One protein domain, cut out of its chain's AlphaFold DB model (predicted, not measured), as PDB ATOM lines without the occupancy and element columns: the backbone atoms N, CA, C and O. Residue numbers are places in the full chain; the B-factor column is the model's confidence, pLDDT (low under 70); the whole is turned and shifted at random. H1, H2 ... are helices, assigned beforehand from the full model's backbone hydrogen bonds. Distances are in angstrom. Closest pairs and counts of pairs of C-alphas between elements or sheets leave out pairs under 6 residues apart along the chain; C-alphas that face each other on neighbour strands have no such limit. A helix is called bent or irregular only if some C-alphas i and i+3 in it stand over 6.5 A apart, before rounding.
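Overview. This is residues 328 to 346 and 357 to 385 of the 385 residues of the protein "KLLA0F19558p" of Kluyveromyces lactis (strain ATCC 8585 / CBS 2359 / DSM 70799 / NBRC 1267 / NRRL Y-1140 / WM37) (UniProt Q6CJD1). One long straight helix, H2, makes the length of the model, and to one side of it, set off by a gap, are a short helix, H1, and a tail with no named element, residues 336 to 346, that leads on from the end of H1 and then turns back along H1. H1 and H2 run in nearly the same direction, and the far end of H2 sticks out with residues 380 to 385. The printed part has 48 residues with two named helices, H1 then H2 along the chain, and no named strand; the class is all helix. The whole is loose, with a radius of gyration of the C-alphas of 12.4 A, and the C-alphas span 42 by 17 by 16 A.

Arrangement. The longest helix is H2, residues 359 to 383. H1, residues 329 to 335, is apart from it, with no C-alpha of the one within 8 A of the other. The N-to-C direction of H2 is (-0.82, -0.55, 0.18) and that of H1 is (-0.90, -0.44, 0.03). Residues 380 to 385, of which 380 to 383 belong to H2, stand free. In H2 every O i to N i+4 pair is within hydrogen-bond range; in H1 it is 1 of 3, beside 3 of 4 O i to N i+3 pairs.

Along the chain. H2 has 25 residues and is 36.7 A long from C-alpha 359 at (43.096, 4.093, 47.097) to C-alpha 383 at (14.779, -18.442, 53.201). H1 has 7 residues, begins with C-alpha 329 at (37.432, -15.211, 45.727) and is 10.3 A long. Neither helix is bent.

Size, cuts and confidence. The outline is a rod, and the two C-alphas farthest apart, those of Thr 358 and Lys 385, are 41.8 A apart. Residues 347 to 356 are not printed, and C-alphas 346 and 357 are 15.0 A apart across this cut, which lies in the link from H1 to H2. Lys 385 is the chain's last residue. The mean pLDDT of the printed part is 84.0, and residues 344 to 346 are under 70.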
ATOM      1  N   VAL A 328      39.313 -15.694  50.019       79.88
ATOM      2  CA  VAL A 328      39.777 -16.034  48.676       79.88
ATOM      3  C   VAL A 328      38.554 -16.085  47.758       79.88
ATOM      4  O   VAL A 328      37.621 -16.845  48.006       79.88
ATOM      5  N   TRP A 329      38.555 -15.301  46.676       74.44
ATOM      6  CA  TRP A 329      37.432 -15.211  45.727       74.44
ATOM      7  C   TRP A 329      36.956 -16.570  45.204       74.44
ATOM      8  O   TRP A 329      35.770 -16.759  44.951       74.44
ATOM      9  N   THR A 330      37.853 -17.551  45.096       75.62
ATOM     10  CA  THR A 330      37.505 -18.917  44.686       75.62
ATOM     11  C   THR A 330      36.531 -19.609  45.639       75.62
ATOM     12  O   THR A 330      35.789 -20.481  45.201       75.62
ATOM     13  N   GLU A 331      36.513 -19.251  46.921       78.62
ATOM     14  CA  GLU A 331      35.546 -19.764  47.897       78.62
ATOM     15  C   GLU A 331      34.202 -19.051  47.759       78.62
ATOM     16  O   GLU A 331      33.159 -19.697  47.772       78.62
ATOM     17  N   VAL A 332      34.237 -17.738  47.528       78.50
ATOM     18  CA  VAL A 332      33.041 -16.913  47.319       78.50
ATOM     19  C   VAL A 332      32.288 -17.352  46.057       78.50
ATOM     20  O   VAL A 332      31.085 -17.593  46.108       78.50
ATOM     21  N   HIS A 333      32.993 -17.562  44.940       78.38
ATOM     22  CA  HIS A 333      32.385 -18.003  43.680       78.38
ATOM     23  C   HIS A 333      31.777 -19.410  43.735       78.38
ATOM     24  O   HIS A 333      30.868 -19.695  42.962       78.38
ATOM     25  N   LYS A 334      32.243 -20.297  44.627       83.94
ATOM     26  CA  LYS A 334      31.648 -21.638  44.784       83.94
ATOM     27  C   LYS A 334      30.232 -21.581  45.349       83.94
ATOM     28  O   LYS A 334      29.424 -22.441  45.014       83.94
ATOM     29  N   ASN A 335      29.959 -20.584  46.187       78.31
ATOM     30  CA  ASN A 335      28.673 -20.422  46.860       78.31
ATOM     31  C   ASN A 335      27.733 -19.481  46.098       78.31
ATOM     32  O   ASN A 335      26.552 -19.401  46.415       78.31
ATOM     33  N   LEU A 336      28.239 -18.770  45.089       81.12
ATOM     34  CA  LEU A 336      27.448 -17.806  44.347       81.12
ATOM     35  C   LEU A 336      26.533 -18.497  43.316       81.12
ATOM     36  O   LEU A 336      26.994 -19.369  42.571       81.12
ATOM     37  N   PRO A 337      25.254 -18.091  43.198       80.69
ATOM     38  CA  PRO A 337      24.382 -18.571  42.135       80.69
ATOM     39  C   PRO A 337      24.994 -18.279  40.760       80.69
ATOM     40  O   PRO A 337      25.359 -17.143  40.468       80.69
ATOM     41  N   LYS A 338      25.047 -19.282  39.875       80.06
ATOM     42  CA  LYS A 338      25.633 -19.157  38.520       80.06
ATOM     43  C   LYS A 338      25.010 -18.048  37.661       80.06
ATOM     44  O   LYS A 338      25.603 -17.650  36.669       80.06
ATOM     45  N   SER A 339      23.805 -17.594  38.005       77.94
ATOM     46  CA  SER A 339      23.081 -16.529  37.307       77.94
ATOM     47  C   SER A 339      23.504 -15.118  37.717       77.94
ATOM     48  O   SER A 339      23.133 -14.168  37.033       77.94
ATOM     49  N   LYS A 340      24.246 -14.959  38.820       76.88
ATOM     50  CA  LYS A 340      24.628 -13.653  39.358       76.88
ATOM     51  C   LYS A 340      26.135 -13.503  39.290       76.88
ATOM     52  O   LYS A 340      26.867 -13.980  40.150       76.88
ATOM     53  N   GLU A 341      26.592 -12.853  38.234       73.56
ATOM     54  CA  GLU A 341      27.996 -12.504  38.085       73.56
ATOM     55  C   GLU A 341      28.273 -11.242  38.911       73.56
ATOM     56  O   GLU A 341      27.792 -10.152  38.599       73.56
ATOM     57  N   ILE A 342      29.022 -11.387  40.006       74.69
ATOM     58  CA  ILE A 342      29.679 -10.237  40.634       74.69
ATOM     59  C   ILE A 342      30.729  -9.756  39.646       74.69
ATOM     60  O   ILE A 342      31.447 -10.575  39.073       74.69
ATOM     61  N   ILE A 343      30.836  -8.439  39.472       72.12
ATOM     62  CA  ILE A 343      31.884  -7.829  38.656       72.12
ATOM     63  C   ILE A 343      33.231  -8.187  39.300       72.12
ATOM     64  O   ILE A 343      33.713  -7.500  40.205       72.12
ATOM     65  N   SER A 344      33.825  -9.297  38.855       65.38
ATOM     66  CA  SER A 344      35.174  -9.698  39.230       65.38
ATOM     67  C   SER A 344      36.116  -8.749  38.524       65.38
ATOM     68  O   SER A 344      36.556  -8.974  37.398       65.38
ATOM     69  N   LEU A 345      36.403  -7.626  39.169       64.56
ATOM     70  CA  LEU A 345      37.596  -6.900  38.805       64.56
ATOM     71  C   LEU A 345      38.780  -7.725  39.310       64.56
ATOM     72  O   LEU A 345      39.066  -7.736  40.508       64.56
ATOM     73  N   ASP A 346      39.421  -8.432  38.376       58.19
ATOM     74  CA  ASP A 346      40.597  -9.293  38.552       58.19
ATOM     75  C   ASP A 346      41.841  -8.498  38.995       58.19
ATOM     76  O   ASP A 346      42.900  -8.485  38.359       58.19
ATOM     77  N   ILE A 357      48.252  -0.578  49.943       86.31
ATOM     78  CA  ILE A 357      47.158  -0.761  48.989       86.31
ATOM     79  C   ILE A 357      46.755   0.616  48.452       86.31
ATOM     80  O   ILE A 357      46.597   1.576  49.207       86.31
ATOM     81  N   THR A 358      46.624   0.733  47.134       90.81
ATOM     82  CA  THR A 358      46.229   1.977  46.470       90.81
ATOM     83  C   THR A 358      44.766   2.325  46.719       90.81
ATOM     84  O   THR A 358      43.919   1.438  46.844       90.81
ATOM     85  N   LYS A 359      44.440   3.628  46.722       92.00
ATOM     86  CA  LYS A 359      43.096   4.093  47.097       92.00
ATOM     87  C   LYS A 359      41.975   3.493  46.251       92.00
ATOM     88  O   LYS A 359      40.966   3.052  46.791       92.00
ATOM     89  N   HIS A 360      42.172   3.452  44.934       90.19
ATOM     90  CA  HIS A 360      41.196   2.901  43.994       90.19
ATOM     91  C   HIS A 360      40.914   1.412  44.260       90.19
ATOM     92  O   HIS A 360      39.779   0.970  44.145       90.19
ATOM     93  N   THR A 361      41.925   0.640  44.672       89.44
ATOM     94  CA  THR A 361      41.776  -0.788  44.984       89.44
ATOM     95  C   THR A 361      40.913  -0.994  46.221       89.44
ATOM     96  O   THR A 361      40.031  -1.845  46.213       89.44
ATOM     97  N   LEU A 362      41.126  -0.182  47.259       90.88
ATOM     98  CA  LEU A 362      40.310  -0.213  48.471       90.88
ATOM     99  C   LEU A 362      38.855   0.198  48.193       90.88
ATOM    100  O   LEU A 362      37.933  -0.444  48.683       90.88
ATOM    101  N   LEU A 363      38.633   1.205  47.342       91.12
ATOM    102  CA  LEU A 363      37.283   1.581  46.899       91.12
ATOM    103  C   LEU A 363      36.585   0.442  46.146       91.12
ATOM    104  O   LEU A 363      35.410   0.176  46.380       91.12
ATOM    105  N   ASN A 364      37.313  -0.286  45.299       89.12
ATOM    106  CA  ASN A 364      36.759  -1.450  44.611       89.12
ATOM    107  C   ASN A 364      36.379  -2.576  45.582       89.12
ATOM    108  O   ASN A 364      35.366  -3.241  45.375       89.12
ATOM    109  N   TYR A 365      37.145  -2.769  46.657       89.38
ATOM    110  CA  TYR A 365      36.797  -3.732  47.702       89.38
ATOM    111  C   TYR A 365      35.485  -3.392  48.406       89.38
ATOM    112  O   TYR A 365      34.695  -4.297  48.659       89.38
ATOM    113  N   ILE A 366      35.212  -2.110  48.642       90.94
ATOM    114  CA  ILE A 366      33.938  -1.659  49.217       90.94
ATOM    115  C   ILE A 366      32.779  -1.964  48.271       90.94
ATOM    116  O   ILE A 366      31.765  -2.505  48.700       90.94
ATOM    117  N   VAL A 367      32.935  -1.675  46.977       90.62
ATOM    118  CA  VAL A 367      31.904  -1.988  45.972       90.62
ATOM    119  C   VAL A 367      31.606  -3.489  45.946       90.62
ATOM    120  O   VAL A 367      30.442  -3.888  45.924       90.62
ATOM    121  N   GLN A 368      32.646  -4.321  45.997       87.56
ATOM    122  CA  GLN A 368      32.507  -5.775  46.064       87.56
ATOM    123  C   GLN A 368      31.781  -6.227  47.340       87.56
ATOM    124  O   GLN A 368      30.915  -7.095  47.271       87.56
ATOM    125  N   ASP A 369      32.090  -5.627  48.491       88.75
ATOM    126  CA  ASP A 369      31.443  -5.971  49.762       88.75
ATOM    127  C   ASP A 369      29.965  -5.573  49.767       88.75
ATOM    128  O   ASP A 369      29.125  -6.359  50.199       88.75
ATOM    129  N   ILE A 370      29.623  -4.408  49.206       91.00
ATOM    130  CA  ILE A 370      28.230  -3.985  49.011       91.00
ATOM    131  C   ILE A 370      27.485  -5.001  48.138       91.00
ATOM    132  O   ILE A 370      26.383  -5.420  48.484       91.00
ATOM    133  N   GLN A 371      28.083  -5.442  47.027       89.19
ATOM    134  CA  GLN A 371      27.472  -6.449  46.152       89.19
ATOM    135  C   GLN A 371      27.251  -7.781  46.876       89.19
ATOM    136  O   GLN A 371      26.185  -8.379  46.745       89.19
ATOM    137  N   LEU A 372      28.224  -8.230  47.672       87.12
ATOM    138  CA  LEU A 372      28.098  -9.452  48.467       87.12
ATOM    139  C   LEU A 372      26.999  -9.343  49.526       87.12
ATOM    140  O   LEU A 372      26.228 -10.285  49.694       87.12
ATOM    141  N   LEU A 373      26.894  -8.199  50.203       90.38
ATOM    142  CA  LEU A 373      25.837  -7.941  51.182       90.38
ATOM    143  C   LEU A 373      24.448  -7.960  50.540       90.38
ATOM    144  O   LEU A 373      23.533  -8.566  51.090       90.38
ATOM    145  N   LEU A 374      24.294  -7.357  49.359       90.19
ATOM    146  CA  LEU A 374      23.028  -7.389  48.622       90.19
ATOM    147  C   LEU A 374      22.620  -8.821  48.254       90.19
ATOM    148  O   LEU A 374      21.461  -9.188  48.422       90.19
ATOM    149  N   LEU A 375      23.571  -9.643  47.802       87.94
ATOM    150  CA  LEU A 375      23.311 -11.048  47.480       87.94
ATOM    151  C   LEU A 375      22.931 -11.870  48.713       87.94
ATOM    152  O   LEU A 375      21.992 -12.660  48.643       87.94
ATOM    153  N   ALA A 376      23.633 -11.666  49.829       89.00
ATOM    154  CA  ALA A 376      23.332 -12.338  51.087       89.00
ATOM    155  C   ALA A 376      21.934 -11.966  51.605       89.00
ATOM    156  O   ALA A 376      21.188 -12.841  52.037       89.00
ATOM    157  N   ASN A 377      21.552 -10.690  51.512       91.12
ATOM    158  CA  ASN A 377      20.212 -10.238  51.886       91.12
ATOM    159  C   ASN A 377      19.133 -10.888  51.015       91.12
ATOM    160  O   ASN A 377      18.125 -11.349  51.538       91.12
ATOM    161  N   GLU A 378      19.356 -10.986  49.703       89.69
ATOM    162  CA  GLU A 378      18.397 -11.633  48.808       89.69
ATOM    163  C   GLU A 378      18.231 -13.132  49.112       89.69
ATOM    164  O   GLU A 378      17.119 -13.654  49.064       89.69
ATOM    165  N   GLU A 379      19.315 -13.837  49.442       90.31
ATOM    166  CA  GLU A 379      19.252 -15.241  49.864       90.31
ATOM    167  C   GLU A 379      18.495 -15.397  51.192       90.31
ATOM    168  O   GLU A 379      17.627 -16.263  51.313       90.31
ATOM    169  N   LEU A 380      18.749 -14.518  52.165       90.88
ATOM    170  CA  LEU A 380      18.010 -14.494  53.430       90.88
ATOM    171  C   LEU A 380      16.512 -14.239  53.215       90.88
ATOM    172  O   LEU A 380      15.682 -14.919  53.813       90.88
ATOM    173  N   GLU A 381      16.148 -13.316  52.324       89.94
ATOM    174  CA  GLU A 381      14.750 -13.068  51.960       89.94
ATOM    175  C   GLU A 381      14.081 -14.284  51.309       89.94
ATOM    176  O   GLU A 381      12.877 -14.479  51.476       89.94
ATOM    177  N   GLN A 382      14.830 -15.102  50.562       90.50
ATOM    178  CA  GLN A 382      14.314 -16.348  49.990       90.50
ATOM    179  C   GLN A 382      14.085 -17.422  51.057       90.50
ATOM    180  O   GLN A 382      13.128 -18.175  50.935       90.50
ATOM    181  N   LEU A 383      14.924 -17.485  52.096       91.06
ATOM    182  CA  LEU A 383      14.779 -18.442  53.201       91.06
ATOM    183  C   LEU A 383      13.642 -18.088  54.170       91.06
ATOM    184  O   LEU A 383      13.126 -18.967  54.857       91.06
ATOM    185  N   CYS A 384      13.276 -16.809  54.251       88.50
ATOM    186  CA  CYS A 384      12.183 -16.328  55.097       88.50
ATOM    187  C   CYS A 384      10.795 -16.429  54.439       88.50
ATOM    188  O   CYS A 384       9.796 -16.179  55.118       88.50
ATOM    189  N   LYS A 385      10.725 -16.734  53.138       83.56
ATOM    190  CA  LYS A 385       9.479 -16.986  52.396       83.56
ATOM    191  C   LYS A 385       9.116 -18.460  52.464       83.56
ATOM    192  O   LYS A 385       7.903 -18.736  52.596       83.56
TER     193      LYS A 385